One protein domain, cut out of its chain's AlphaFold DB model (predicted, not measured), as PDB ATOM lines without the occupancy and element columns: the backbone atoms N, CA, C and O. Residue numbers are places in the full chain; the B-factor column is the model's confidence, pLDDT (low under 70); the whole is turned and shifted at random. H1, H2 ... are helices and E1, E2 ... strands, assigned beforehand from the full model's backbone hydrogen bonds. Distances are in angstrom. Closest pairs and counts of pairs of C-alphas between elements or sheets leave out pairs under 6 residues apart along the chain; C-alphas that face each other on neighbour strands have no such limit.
ATOM      1  N   TRP A 164      37.091  24.121  42.249       83.44
ATOM      2  CA  TRP A 164      38.210  23.194  42.354       83.44
ATOM      3  C   TRP A 164      37.975  21.959  41.492       83.44
ATOM      4  O   TRP A 164      36.860  21.427  41.470       83.44
ATOM      5  N   PRO A 165      39.015  21.472  40.797       81.94
ATOM      6  CA  PRO A 165      38.968  20.167  40.168       81.94
ATOM      7  C   PRO A 165      39.074  19.091  41.252       81.94
ATOM      8  O   PRO A 165      40.075  19.011  41.964       81.94
ATOM      9  N   ILE A 166      38.042  18.263  41.365       86.75
ATOM     10  CA  ILE A 166      38.023  17.107  42.257       86.75
ATOM     11  C   ILE A 166      38.237  15.842  41.437       86.75
ATOM     12  O   ILE A 166      37.546  15.618  40.438       86.75
ATOM     13  N   HIS A 167      39.174  15.012  41.885       86.19
ATOM     14  CA  HIS A 167      39.408  13.662  41.386       86.19
ATOM     15  C   HIS A 167      38.687  12.650  42.272       86.19
ATOM     16  O   HIS A 167      38.792  12.708  43.499       86.19
ATOM     17  N   PHE A 168      37.980  11.708  41.651       86.06
ATOM     18  CA  PHE A 168      37.322  10.608  42.357       86.06
ATOM     19  C   PHE A 168      38.155   9.349  42.203       86.06
ATOM     20  O   PHE A 168      38.182   8.738  41.135       86.06
ATOM     21  N   VAL A 169      38.858   8.991  43.270       85.31
ATOM     22  CA  VAL A 169      39.689   7.793  43.330       85.31
ATOM     23  C   VAL A 169      38.808   6.645  43.805       85.31
ATOM     24  O   VAL A 169      38.177   6.758  44.853       85.31
ATOM     25  N   ILE A 170      38.733   5.552  43.046       80.31
ATOM     26  CA  ILE A 170      37.961   4.355  43.441       80.31
ATOM     27  C   ILE A 170      38.752   3.420  44.348       80.31
ATOM     28  O   ILE A 170      38.174   2.623  45.080       80.31
ATOM     29  N   GLY A 171      40.071   3.533  44.305       80.75
ATOM     30  CA  GLY A 171      40.969   2.739  45.108       80.75
ATOM     31  C   GLY A 171      42.409   2.965  44.692       80.75
ATOM     32  O   GLY A 171      42.714   3.727  43.765       80.75
ATOM     33  N   PHE A 172      43.311   2.315  45.409       83.19
ATOM     34  CA  PHE A 172      44.729   2.368  45.108       83.19
ATOM     35  C   PHE A 172      45.396   1.033  45.396       83.19
ATOM     36  O   PHE A 172      44.937   0.259  46.236       83.19
ATOM     37  N   SER A 173      46.529   0.822  44.741       77.38
ATOM     38  CA  SER A 173      47.411  -0.310  44.976       77.38
ATOM     39  C   SER A 173      48.799   0.204  45.306       77.38
ATOM     40  O   SER A 173      49.319   1.102  44.645       77.38
ATOM     41  N   LYS A 174      49.388  -0.332  46.373       84.12
ATOM     42  CA  LYS A 174      50.799  -0.114  46.690       84.12
ATOM     43  C   LYS A 174      51.592  -1.264  46.084       84.12
ATOM     44  O   LYS A 174      51.247  -2.419  46.303       84.12
ATOM     45  N   THR A 175      52.618  -0.933  45.323       81.88
ATOM     46  CA  THR A 175      53.547  -1.880  44.704       81.88
ATOM     47  C   THR A 175      54.963  -1.299  44.758       81.88
ATOM     48  O   THR A 175      55.179  -0.282  45.418       81.88
ATOM     49  N   CYS A 176      55.931  -1.921  44.097       81.31
ATOM     50  CA  CYS A 176      57.287  -1.404  43.945       81.31
ATOM     51  C   CYS A 176      57.588  -1.017  42.493       81.31
ATOM     52  O   CYS A 176      56.874  -1.398  41.561       81.31
ATOM     53  N   TYR A 177      58.660  -0.248  42.300       78.81
ATOM     54  CA  TYR A 177      59.074   0.234  40.984       78.81
ATOM     55  C   TYR A 177      59.327  -0.905  39.983       78.81
ATOM     56  O   TYR A 177      58.901  -0.793  38.837       78.81
ATOM     57  N   ARG A 178      59.926  -2.025  40.418       76.56
ATOM     58  CA  ARG A 178      60.169  -3.203  39.562       76.56
ATOM     59  C   ARG A 178      58.903  -3.686  38.855       76.56
ATOM     60  O   ARG A 178      58.902  -3.845  37.645       76.56
ATOM     61  N   THR A 179      57.807  -3.833  39.597       71.06
ATOM     62  CA  THR A 179      56.528  -4.297  39.044       71.06
ATOM     63  C   THR A 179      55.927  -3.320  38.042       71.06
ATOM     64  O   THR A 179      55.162  -3.752  37.201       71.06
ATOM     65  N   ILE A 180      56.245  -2.024  38.119       78.25
ATOM     66  CA  ILE A 180      55.701  -1.010  37.204       78.25
ATOM     67  C   ILE A 180      56.428  -0.980  35.870       78.25
ATOM     68  O   ILE A 180      55.800  -0.718  34.849       78.25
ATOM     69  N   VAL A 181      57.737  -1.233  35.880       73.00
ATOM     70  CA  VAL A 181      58.542  -1.292  34.653       73.00
ATOM     71  C   VAL A 181      58.082  -2.437  33.747       73.00
ATOM     72  O   VAL A 181      58.163  -2.304  32.530       73.00
ATOM     73  N   ASP A 182      57.543  -3.503  34.339       68.06
ATOM     74  CA  ASP A 182      57.081  -4.701  33.637       68.06
ATOM     75  C   ASP A 182      55.609  -4.623  33.164       68.06
ATOM     76  O   ASP A 182      55.117  -5.595  32.602       68.06
ATOM     77  N   ILE A 183      54.887  -3.513  33.399       72.00
ATOM     78  CA  ILE A 183      53.468  -3.379  33.002       72.00
ATOM     79  C   ILE A 183      53.360  -3.062  31.508       72.00
ATOM     80  O   ILE A 183      53.841  -2.022  31.048       72.00
ATOM     81  N   GLU A 184      52.620  -3.892  30.777       69.75
ATOM     82  CA  GLU A 184      52.306  -3.704  29.362       69.75
ATOM     83  C   GLU A 184      50.808  -3.439  29.114       69.75
ATOM     84  O   GLU A 184      49.930  -3.631  29.961       69.75
ATOM     85  N   VAL A 185      50.487  -2.944  27.912       69.81
ATOM     86  CA  VAL A 185      49.097  -2.699  27.502       69.81
ATOM     87  C   VAL A 185      48.375  -4.038  27.351       69.81
ATOM     88  O   VAL A 185      48.687  -4.814  26.453       69.81
ATOM     89  N   GLY A 186      47.372  -4.270  28.198       59.88
ATOM     90  CA  GLY A 186      46.615  -5.526  28.260       59.88
ATOM     91  C   GLY A 186      46.692  -6.212  29.624       59.88
ATOM     92  O   GLY A 186      45.880  -7.094  29.897       59.88
ATOM     93  N   ASP A 187      47.603  -5.773  30.494       67.19
ATOM     94  CA  ASP A 187      47.728  -6.313  31.844       67.19
ATOM     95  C   ASP A 187      46.570  -5.898  32.756       67.19
ATOM     96  O   ASP A 187      46.079  -4.763  32.737       67.19
ATOM     97  N   VAL A 188      46.151  -6.834  33.610       66.69
ATOM     98  CA  VAL A 188      45.078  -6.621  34.584       66.69
ATOM     99  C   VAL A 188      45.666  -6.081  35.882       66.69
ATOM    100  O   VAL A 188      46.354  -6.786  36.621       66.69
ATOM    101  N   LEU A 189      45.352  -4.825  36.196       70.44
ATOM    102  CA  LEU A 189      45.760  -4.194  37.447       70.44
ATOM    103  C   LEU A 189      44.699  -4.406  38.529       70.44
ATOM    104  O   LEU A 189      43.565  -3.939  38.420       70.44
ATOM    105  N   LEU A 190      45.084  -5.086  39.607       69.56
ATOM    106  CA  LEU A 190      44.217  -5.306  40.762       69.56
ATOM    107  C   LEU A 190      44.199  -4.076  41.669       69.56
ATOM    108  O   LEU A 190      45.253  -3.528  42.001       69.56
ATOM    109  N   ILE A 191      43.007  -3.688  42.125       75.31
ATOM    110  CA  ILE A 191      42.808  -2.679  43.170       75.31
ATOM    111  C   ILE A 191      42.884  -3.392  44.523       75.31
ATOM    112  O   ILE A 191      41.949  -4.089  44.908       75.31
ATOM    113  N   SER A 192      44.002  -3.258  45.240       71.62
ATOM    114  CA  SER A 192      44.179  -3.949  46.526       71.62
ATOM    115  C   SER A 192      43.468  -3.245  47.679       71.62
ATOM    116  O   SER A 192      43.018  -3.894  48.621       71.62
ATOM    117  N   ASN A 193      43.323  -1.922  47.599       74.31
ATOM    118  CA  ASN A 193      42.563  -1.140  48.560       74.31
ATOM    119  C   ASN A 193      41.364  -0.465  47.882       74.31
ATOM    120  O   ASN A 193      41.520   0.525  47.166       74.31
ATOM    121  N   ASN A 194      40.167  -0.990  48.156       69.25
ATOM    122  CA  ASN A 194      38.887  -0.532  47.597       69.25
ATOM    123  C   ASN A 194      38.279   0.676  48.333       69.25
ATOM    124  O   ASN A 194      37.078   0.930  48.236       69.25
ATOM    125  N   MET A 195      39.079   1.419  49.102       74.75
ATOM    126  CA  MET A 195      38.624   2.668  49.703       74.75
ATOM    127  C   MET A 195      38.513   3.738  48.619       74.75
ATOM    128  O   MET A 195      39.525   4.257  48.144       74.75
ATOM    129  N   ALA A 196      37.279   4.087  48.261       80.56
ATOM    130  CA  ALA A 196      37.000   5.200  47.369       80.56
ATOM    131  C   ALA A 196      37.080   6.532  48.133       80.56
ATOM    132  O   ALA A 196      36.612   6.640  49.265       80.56
ATOM    133  N   TYR A 197      37.669   7.566  47.534       84.19
ATOM    134  CA  TYR A 197      37.789   8.890  48.150       84.19
ATOM    135  C   TYR A 197      37.898  10.011  47.117       84.19
ATOM    136  O   TYR A 197      38.293   9.810  45.969       84.19
ATOM    137  N   ALA A 198      37.545  11.219  47.549       85.50
ATOM    138  CA  ALA A 198      37.680  12.435  46.762       85.50
ATOM    139  C   ALA A 198      38.969  13.181  47.129       85.50
ATOM    140  O   ALA A 198      39.302  13.328  48.313       85.50
ATOM    141  N   VAL A 199      39.671  13.683  46.116       84.50
ATOM    142  CA  VAL A 199      40.931  14.420  46.264       84.50
ATOM    143  C   VAL A 199      40.846  15.747  45.522       84.50
ATOM    144  O   VAL A 199      40.380  15.797  44.386       84.50
ATOM    145  N   ILE A 200      41.333  16.816  46.151       83.75
ATOM    146  CA  ILE A 200      41.695  18.062  45.465       83.75
ATOM    147  C   ILE A 200      43.216  18.119  45.437       83.75
ATOM    148  O   ILE A 200      43.869  18.099  46.486       83.75
ATOM    149  N   TYR A 201      43.778  18.180  44.231       78.75
ATOM    150  CA  TYR A 201      45.216  18.057  43.997       78.75
ATOM    151  C   TYR A 201      45.767  16.765  44.624       78.75
ATOM    152  O   TYR A 201      45.530  15.691  44.084       78.75
ATOM    153  N   ASN A 202      46.424  16.855  45.787       70.50
ATOM    154  CA  ASN A 202      46.981  15.714  46.523       70.50
ATOM    155  C   ASN A 202      46.397  15.576  47.942       70.50
ATOM    156  O   ASN A 202      46.906  14.803  48.752       70.50
ATOM    157  N   THR A 203      45.352  16.339  48.273       78.62
ATOM    158  CA  THR A 203      44.732  16.310  49.603       78.62
ATOM    159  C   THR A 203      43.410  15.565  49.545       78.62
ATOM    160  O   THR A 203      42.481  15.976  48.847       78.62
ATOM    161  N   LYS A 204      43.324  14.465  50.296       81.94
ATOM    162  CA  LYS A 204      42.082  13.719  50.502       81.94
ATOM    163  C   LYS A 204      41.100  14.573  51.302       81.94
ATOM    164  O   LYS A 204      41.445  15.069  52.369       81.94
ATOM    165  N   ILE A 205      39.883  14.716  50.787       84.62
ATOM    166  CA  ILE A 205      38.850  15.579  51.374       84.62
ATOM    167  C   ILE A 205      37.847  14.740  52.156       84.62
ATOM    168  O   ILE A 205      37.531  15.048  53.301       84.62
ATOM    169  N   CYS A 206      37.361  13.659  51.547       80.50
ATOM    170  CA  CYS A 206      36.414  12.749  52.172       80.50
ATOM    171  C   CYS A 206      36.531  11.342  51.587       80.50
ATOM    172  O   CYS A 206      36.870  11.165  50.414       80.50
ATOM    173  N   ASP A 207      36.203  10.351  52.409       82.44
ATOM    174  CA  ASP A 207      35.900   9.003  51.938       82.44
ATOM    175  C   ASP A 207      34.561   8.999  51.212       82.44
ATOM    176  O   ASP A 207      33.599   9.630  51.660       82.44
ATOM    177  N   LEU A 208      34.511   8.293  50.091       76.25
ATOM    178  CA  LEU A 208      33.288   8.039  49.355       76.25
ATOM    179  C   LEU A 208      32.724   6.707  49.830       76.25
ATOM    180  O   LEU A 208      33.424   5.698  49.898       76.25
ATOM    181  N   ILE A 209      31.444   6.719  50.167       61.88
ATOM    182  CA  ILE A 209      30.716   5.508  50.499       61.88
ATOM    183  C   ILE A 209      30.286   4.907  49.170       61.88
ATOM    184  O   ILE A 209      29.403   5.431  48.491       61.88
ATOM    185  N   TYR A 210      30.927   3.803  48.801       55.47
ATOM    186  CA  TYR A 210      30.317   2.864  47.876       55.47
ATOM    187  C   TYR A 210      29.219   2.150  48.673       55.47
ATOM    188  O   TYR A 210      29.554   1.533  49.686       55.47
ATOM    189  N   PRO A 211      27.929   2.260  48.310       45.91
ATOM    190  CA  PRO A 211      26.884   1.548  49.028       45.91
ATOM    191  C   PRO A 211      27.223   0.056  49.021       45.91
ATOM    192  O   PRO A 211      27.319  -0.567  47.961       45.91
ATOM    193  N   GLU A 212      27.436  -0.525  50.202       41.75
ATOM    194  CA  GLU A 212      27.666  -1.966  50.356       41.75
ATOM    195  C   GLU A 212      26.469  -2.803  49.881       41.75
ATOM    196  O   GLU A 212      26.610  -3.999  49.672       41.75
ATOM    197  N   GLU A 213      25.332  -2.177  49.578       38.47
ATOM    198  CA  GLU A 213      24.157  -2.782  48.937       38.47
ATOM    199  C   GLU A 213      24.407  -3.226  47.473       38.47
ATOM    200  O   GLU A 213      23.550  -3.845  46.841       38.47
ATOM    201  N   LEU A 214      25.604  -2.965  46.926       36.28
ATOM    202  CA  LEU A 214      26.095  -3.520  45.657       36.28
ATOM    203  C   LEU A 214      27.226  -4.550  45.810       36.28
ATOM    204  O   LEU A 214      27.672  -5.095  44.795       36.28
ATOM    205  N   PHE A 252      66.906   0.906  44.182       70.44
ATOM    206  CA  PHE A 252      65.932   1.750  43.469       70.44
ATOM    207  C   PHE A 252      64.706   0.961  42.973       70.44
ATOM    208  O   PHE A 252      63.622   1.520  42.834       70.44
ATOM    209  N   GLU A 253      64.857  -0.344  42.747       70.56
ATOM    210  CA  GLU A 253      63.777  -1.243  42.320       70.56
ATOM    211  C   GLU A 253      62.738  -1.523  43.420       70.56
ATOM    212  O   GLU A 253      61.592  -1.867  43.118       70.56
ATOM    213  N   GLU A 254      63.114  -1.334  44.687       73.62
ATOM    214  CA  GLU A 254      62.266  -1.533  45.868       73.62
ATOM    215  C   GLU A 254      61.512  -0.259  46.272       73.62
ATOM    216  O   GLU A 254      60.761  -0.268  47.248       73.62
ATOM    217  N   LEU A 255      61.680   0.843  45.527       80.31
ATOM    218  CA  LEU A 255      60.988   2.092  45.822       80.31
ATOM    219  C   LEU A 255      59.469   1.865  45.837       80.31
ATOM    220  O   LEU A 255      58.925   1.347  44.854       80.31
ATOM    221  N   PRO A 256      58.769   2.255  46.918       81.69
ATOM    222  CA  PRO A 256      57.334   2.078  47.018       81.69
ATOM    223  C   PRO A 256      56.634   3.008  46.034       81.69
ATOM    224  O   PRO A 256      56.901   4.211  45.964       81.69
ATOM    225  N   VAL A 257      55.690   2.447  45.295       82.56
ATOM    226  CA  VAL A 257      54.897   3.172  44.317       82.56
ATOM    227  C   VAL A 257      53.418   2.967  44.590       82.56
ATOM    228  O   VAL A 257      52.953   1.860  44.862       82.56
ATOM    229  N   LYS A 258      52.662   4.061  44.524       85.62
ATOM    230  CA  LYS A 258      51.211   4.060  44.654       85.62
ATOM    231  C   LYS A 258      50.585   4.229  43.275       85.62
ATOM    232  O   LYS A 258      50.819   5.234  42.607       85.62
ATOM    233  N   ILE A 259      49.765   3.264  42.883       84.88
ATOM    234  CA  ILE A 259      48.920   3.324  41.694       84.88
ATOM    235  C   ILE A 259      47.516   3.703  42.156       84.88
ATOM    236  O   ILE A 259      46.920   3.008  42.974       84.88
ATOM    237  N   GLU A 260      46.999   4.821  41.670       87.06
ATOM    238  CA  GLU A 260      45.658   5.319  41.951       87.06
ATOM    239  C   GLU A 260      44.783   5.168  40.711       87.06
ATOM    240  O   GLU A 260      45.192   5.508  39.599       87.06
ATOM    241  N   PHE A 261      43.558   4.696  40.922       85.25
ATOM    242  CA  PHE A 261      42.571   4.515  39.867       85.25
ATOM    243  C   PHE A 261      41.528   5.620  39.993       85.25
ATOM    244  O   PHE A 261      40.776   5.671  40.971       85.25
ATOM    245  N   VAL A 262      41.514   6.542  39.036       86.06
ATOM    246  CA  VAL A 262      40.667   7.735  39.058       86.06
ATOM    247  C   VAL A 262      39.521   7.559  38.071       86.06
ATOM    248  O   VAL A 262      39.717   7.534  36.862       86.06
ATOM    249  N   LEU A 263      38.305   7.464  38.597       81.88
ATOM    250  CA  LEU A 263      37.086   7.211  37.824       81.88
ATOM    251  C   LEU A 263      36.592   8.442  37.055       81.88
ATOM    252  O   LEU A 263      35.814   8.332  36.113       81.88
ATOM    253  N   GLY A 264      37.013   9.635  37.470       79.38
ATOM    254  CA  GLY A 264      36.673  10.858  36.764       79.38
ATOM    255  C   GLY A 264      37.072  12.125  37.502       79.38
ATOM    256  O   GLY A 264      37.552  12.102  38.641       79.38
ATOM    257  N   LYS A 265      36.845  13.249  36.819       83.50
ATOM    258  CA  LYS A 265      37.114  14.602  37.309       83.50
ATOM    259  C   LYS A 265      35.840  15.424  37.262       83.50
ATOM    260  O   LYS A 265      35.122  15.383  36.265       83.50
ATOM    261  N   LYS A 266      35.580  16.212  38.301       81.00
ATOM    262  CA  LYS A 266      34.497  17.201  38.285       81.00
ATOM    263  C   LYS A 266      34.969  18.505  38.895       81.00
ATOM    264  O   LYS A 266      35.622  18.513  39.932       81.00
ATOM    265  N   ILE A 267      34.626  19.603  38.238       83.25
ATOM    266  CA  ILE A 267      34.844  20.946  38.762       83.25
ATOM    267  C   ILE A 267      33.659  21.268  39.672       83.25
ATOM    268  O   ILE A 267      32.514  21.166  39.231       83.25
ATOM    269  N   MET A 268      33.930  21.597  40.931       79.38
ATOM    270  CA  MET A 268      32.901  21.880  41.935       79.38
ATOM    271  C   MET A 268      33.204  23.165  42.696       79.38
ATOM    272  O   MET A 268      34.369  23.493  42.927       79.38
ATOM    273  N   ASN A 269      32.157  23.870  43.113       82.69
ATOM    274  CA  ASN A 269      32.278  24.995  44.040       82.69
ATOM    275  C   ASN A 269      32.277  24.534  45.510       82.69
ATOM    276  O   ASN A 269      32.067  23.360  45.820       82.69
ATOM    277  N   LEU A 270      32.480  25.474  46.438       80.31
ATOM    278  CA  LEU A 270      32.562  25.171  47.871       80.31
ATOM    279  C   LEU A 270      31.281  24.532  48.439       80.31
ATOM    280  O   LEU A 270      31.370  23.665  49.302       80.31
ATOM    281  N   TYR A 271      30.101  24.933  47.956       78.94
ATOM    282  CA  TYR A 271      28.824  24.364  48.399       78.94
ATOM    283  C   TYR A 271      28.670  22.912  47.931       78.94
ATOM    284  O   TYR A 271      28.251  22.051  48.697       78.94
ATOM    285  N   GLU A 272      29.046  22.625  46.686       79.19
ATOM    286  CA  GLU A 272      29.022  21.270  46.133       79.19
ATOM    287  C   GLU A 272      30.047  20.355  46.816       79.19
ATOM    288  O   GLU A 272      29.755  19.183  47.037       79.19
ATOM    289  N   ILE A 273      31.221  20.882  47.191       83.00
ATOM    290  CA  ILE A 273      32.219  20.156  47.991       83.00
ATOM    291  C   ILE A 273      31.662  19.822  49.376       83.00
ATOM    292  O   ILE A 273      31.796  18.686  49.823       83.00
ATOM    293  N   ASP A 274      31.037  20.787  50.051       79.62
ATOM    294  CA  ASP A 274      30.435  20.578  51.372       79.62
ATOM    295  C   ASP A 274      29.312  19.528  51.306       79.62
ATOM    296  O   ASP A 274      29.268  18.576  52.088       79.62
ATOM    297  N   GLU A 275      28.465  19.611  50.278       79.94
ATOM    298  CA  GLU A 275      27.415  18.632  50.004       79.94
ATOM    299  C   GLU A 275      27.978  17.237  49.673       79.94
ATOM    300  O   GLU A 275      27.432  16.231  50.139       79.94
ATOM    301  N   LEU A 276      29.080  17.157  48.920       80.06
ATOM    302  CA  LEU A 276      29.795  15.909  48.640       80.06
ATOM    303  C   LEU A 276      30.367  15.300  49.923       80.06
ATOM    304  O   LEU A 276      30.202  14.104  50.143       80.06
ATOM    305  N   CYS A 277      31.002  16.095  50.785       77.88
ATOM    306  CA  CYS A 277      31.563  15.609  52.047       77.88
ATOM    307  C   CYS A 277      30.469  15.117  53.002       77.88
ATOM    308  O   CYS A 277      30.671  14.133  53.718       77.88
ATOM    309  N   ALA A 278      29.305  15.775  52.986       74.94
ATOM    310  CA  ALA A 278      28.145  15.383  53.774       74.94
ATOM    311  C   ALA A 278      27.500  14.086  53.260       74.94
ATOM    312  O   ALA A 278      27.152  13.215  54.053       74.94
ATOM    313  N   LYS A 279      27.334  13.943  51.938       72.94
ATOM    314  CA  LYS A 279      26.652  12.785  51.334       72.94
ATOM    315  C   LYS A 279      27.561  11.593  51.095       72.94
ATOM    316  O   LYS A 279      27.068  10.473  51.063       72.94
ATOM    317  N   ARG A 280      28.853  11.836  50.871       69.88
ATOM    318  CA  ARG A 280      29.881  10.852  50.494       69.88
ATOM    319  C   ARG A 280      29.533  10.004  49.264       69.88
ATOM    320  O   ARG A 280      30.136   8.961  49.054       69.88
ATOM    321  N   ILE A 281      28.580  10.443  48.445       65.50
ATOM    322  CA  ILE A 281      28.080   9.724  47.269       65.50
ATOM    323  C   ILE A 281      28.269  10.613  46.047       65.50
ATOM    324  O   ILE A 281      28.034  11.823  46.112       65.50
ATOM    325  N   ILE A 282      28.648  10.006  44.921       66.69
ATOM    326  CA  ILE A 282      28.768  10.700  43.644       66.69
ATOM    327  C   ILE A 282      27.887  10.076  42.564       66.69
ATOM    328  O   ILE A 282      27.850   8.862  42.388       66.69
ATOM    329  N   SER A 283      27.190  10.927  41.810       57.66
ATOM    330  CA  SER A 283      26.503  10.533  40.579       57.66
ATOM    331  C   SER A 283      27.488  10.596  39.416       57.66
ATOM    332  O   SER A 283      27.974  11.675  39.073       57.66
ATOM    333  N   LEU A 284      27.798   9.444  38.832       57.31
ATOM    334  CA  LEU A 284      28.731   9.321  37.713       57.31
ATOM    335  C   LEU A 284      28.009   9.494  36.377       57.31
ATOM    336  O   LEU A 284      26.815   9.205  36.262       57.31
ATOM    337  N   LEU A 285      28.740   9.962  35.364       55.47
ATOM    338  CA  LEU A 285      28.236   9.977  33.996       55.47
ATOM    339  C   LEU A 285      28.171   8.534  33.465       55.47
ATOM    340  O   LEU A 285      28.997   7.698  33.844       55.47
ATOM    341  N   PRO A 286      27.213   8.223  32.574       52.50
ATOM    342  CA  PRO A 286      27.253   6.976  31.824       52.50
ATOM    343  C   PRO A 286      28.628   6.842  31.154       52.50
ATOM    344  O   PRO A 286      29.124   7.817  30.602       52.50
ATOM    345  N   GLU A 287      29.229   5.651  31.209       59.19
ATOM    346  CA  GLU A 287      30.532   5.323  30.592       59.19
ATOM    347  C   GLU A 287      31.800   5.790  31.329       59.19
ATOM    348  O   GLU A 287      32.889   5.427  30.894       59.19
ATOM    349  N   SER A 288      31.713   6.475  32.480       61.09
ATOM    350  CA  SER A 288      32.912   6.810  33.282       61.09
ATOM    351  C   SER A 288      33.737   5.577  33.688       61.09
ATOM    352  O   SER A 288      34.955   5.650  33.785       61.09
ATOM    353  N   GLU A 289      33.093   4.417  33.838       63.31
ATOM    354  CA  GLU A 289      33.747   3.128  34.121       63.31
ATOM    355  C   GLU A 289      34.627   2.611  32.960       63.31
ATOM    356  O   GLU A 289      35.453   1.731  33.178       63.31
ATOM    357  N   LYS A 290      34.469   3.129  31.731       64.94
ATOM    358  CA  LYS A 290      35.271   2.746  30.549       64.94
ATOM    359  C   LYS A 290      36.508   3.625  30.335       64.94
ATOM    360  O   LYS A 290      37.282   3.376  29.429       64.94
ATOM    361  N   ASN A 291      36.672   4.688  31.117       76.69
ATOM    362  CA  ASN A 291      37.776   5.638  30.967       76.69
ATOM    363  C   ASN A 291      38.368   5.966  32.341       76.69
ATOM    364  O   ASN A 291      38.401   7.121  32.767       76.69
ATOM    365  N   ILE A 292      38.820   4.933  33.051       82.00
ATOM    366  CA  ILE A 292      39.502   5.101  34.333       82.00
ATOM    367  C   ILE A 292      40.925   5.572  34.063       82.00
ATOM    368  O   ILE A 292      41.700   4.895  33.396       82.00
ATOM    369  N   GLU A 293      41.282   6.724  34.614       85.94
ATOM    370  CA  GLU A 293      42.651   7.228  34.593       85.94
ATOM    371  C   GLU A 293      43.508   6.455  35.599       85.94
ATOM    372  O   GLU A 293      43.198   6.408  36.792       85.94
ATOM    373  N   ILE A 294      44.624   5.900  35.135       84.44
ATOM    374  CA  ILE A 294      45.608   5.223  35.981       84.44
ATOM    375  C   ILE A 294      46.730   6.213  36.276       84.44
ATOM    376  O   ILE A 294      47.393   6.717  35.360       84.44
ATOM    377  N   ARG A 295      46.938   6.511  37.562       86.94
ATOM    378  CA  ARG A 295      47.949   7.469  38.014       86.94
ATOM    379  C   ARG A 295      48.981   6.801  38.904       86.94
ATOM    380  O   ARG A 295      48.641   6.228  39.931       86.94
ATOM    381  N   VAL A 296      50.249   6.938  38.551       85.88
ATOM    382  CA  VAL A 296      51.377   6.403  39.313       85.88
ATOM    383  C   VAL A 296      52.040   7.551  40.068       85.88
ATOM    384  O   VAL A 296      52.532   8.494  39.452       85.88
ATOM    385  N   ASN A 297      52.009   7.523  41.403       85.00
ATOM    386  CA  ASN A 297      52.481   8.615  42.270       85.00
ATOM    387  C   ASN A 297      51.959  10.007  41.834       85.00
ATOM    388  O   ASN A 297      52.656  11.015  41.936       85.00
ATOM    389  N   GLY A 298      50.726  10.059  41.319       79.38
ATOM    390  CA  GLY A 298      50.071  11.279  40.836       79.38
ATOM    391  C   GLY A 298      50.321  11.634  39.364       79.38
ATOM    392  O   GLY A 298      49.584  12.471  38.832       79.38
ATOM    393  N   ALA A 299      51.269  10.994  38.672       82.81
ATOM    394  CA  ALA A 299      51.484  11.166  37.234       82.81
ATOM    395  C   ALA A 299      50.496  10.310  36.429       82.81
ATOM    396  O   ALA A 299      50.295   9.144  36.747       82.81
ATOM    397  N   LEU A 300      49.860  10.880  35.400       84.38
ATOM    398  CA  LEU A 300      48.971  10.127  34.511       84.38
ATOM    399  C   LEU A 300      49.809   9.204  33.619       84.38
ATOM    400  O   LEU A 300      50.621   9.696  32.841       84.38
ATOM    401  N   THR A 301      49.587   7.896  33.725       81.00
ATOM    402  CA  THR A 301      50.351   6.882  32.979       81.00
ATOM    403  C   THR A 301      49.518   6.240  31.872       81.00
ATOM    404  O   THR A 301      50.062   5.892  30.831       81.00
ATOM    405  N   GLY A 302      48.196   6.140  32.041       81.94
ATOM    406  CA  GLY A 302      47.322   5.558  31.024       81.94
ATOM    407  C   GLY A 302      45.841   5.601  31.384       81.94
ATOM    408  O   GLY A 302      45.447   6.212  32.381       81.94
ATOM    409  N   TYR A 303      45.036   4.934  30.558       83.25
ATOM    410  CA  TYR A 303      43.601   4.743  30.758       83.25
ATOM    411  C   TYR A 303      43.279   3.249  30.743       83.25
ATOM    412  O   TYR A 303      43.924   2.490  30.022       83.25
ATOM    413  N   GLY A 304      42.284   2.840  31.522       75.88
ATOM    414  CA  GLY A 304      41.786   1.470  31.563       75.88
ATOM    415  C   GLY A 304      40.264   1.417  31.640       75.88
ATOM    416  O   GLY A 304      39.600   2.404  31.968       75.88
ATOM    417  N   GLU A 305      39.713   0.241  31.359       73.06
ATOM    418  CA  GLU A 305      38.289  -0.034  31.519       73.06
ATOM    419  C   GLU A 305      38.066  -0.895  32.761       73.06
ATOM    420  O   GLU A 305      38.776  -1.871  32.998       73.06
TER     421      GLU A 305
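Overview. This is residues 164 to 214 and 252 to 305 of the 457 residues of the protein "YscQ/HrcQ family type III secretion apparatus protein" of Escherichia coli O157:H7 (UniProt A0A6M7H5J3). Two long strands, E1 and E4, run side by side along the length of a strongly twisted antiparallel sheet, and both bend sharply on the way. The short hairpin E2 and E3 extends the sheet beside one half of E1, the short hairpin E5 and E6 extends it beside E4 toward the other end, H2 packs near the E3 edge at one end, and the small H1 sits at the opposite end. The 105 printed residues have two named helices and six named strands, along the chain E1 H1 E2 E3 E4 H2 E5 E6, with sheet order E3 E2 E1 E4 E5 E6 and a mixed class of helices and strands. The whole is compact, with a radius of gyration of the C-alphas of 14.5 A, yet elongated, spanning 43 by 26 by 24 A.

Along the chain. E1, residues 164 to 176, is 31.2 A long and begins with C-alpha 164 at (38.210, 23.194, 42.354). E4, residues 256 to 269, is 34.1 A long and begins with C-alpha 256 at (57.334, 2.078, 47.018). E2 is residues 197 to 200 and E3 residues 203 to 207. E5 is residues 292 to 296, and E6, residues 299 to 304, ends with C-alpha 304 at (41.786, 1.470, 31.563). H1 is residues 177 to 181; H2, residues 270 to 279, is 14.2 A long.

Arrangement. E1 and E4 are antiparallel neighbours at 168 degrees, with N 166 and O 266 2.8 A apart, within hydrogen-bond range. E1 bends by 72 degrees at residue 170, and E4 by 72 degrees at residue 263. E2 is the antiparallel neighbour of E1, with N 199 and O 167 at 2.9 A. E2 and E3 form a hairpin, with N 205 and O 198 at 2.9 A. Beside E4 is E5, antiparallel, with N 262 and O 293 at 2.8 A. E5 and E6 form a hairpin, with N 294 and O 302 at 2.9 A. The edge strands are E3 and E6, which are apart. H2 is on one face of the sheet, making two layers, helix over sheet, at a height over the sheet of 5.0 A. It is over E3 only just, with 3 of its C-alphas falling on that strand, and runs along the strands at 21 degrees on the local plane; the closest C-alphas, of Cys 206 and Cys 277, are 5.6 A apart. H1 only grazes the sheet, with residues 177 to 180. In H1 and H2 every O i to N i+4 pair is within hydrogen-bond range.

Size, cuts and confidence. The two C-alphas farthest apart, of Glu 253 and Tyr 271, are 43.8 A apart. Residues 215 to 251 are not printed, and C-alphas 214 and 252 are 40.2 A apart across the cut. The links H1 to E2 and H2 to E5 are long. Mean pLDDT of the printed part is 75.4; 25 residues are under 70, among them 209 to 214 and 280 to 290.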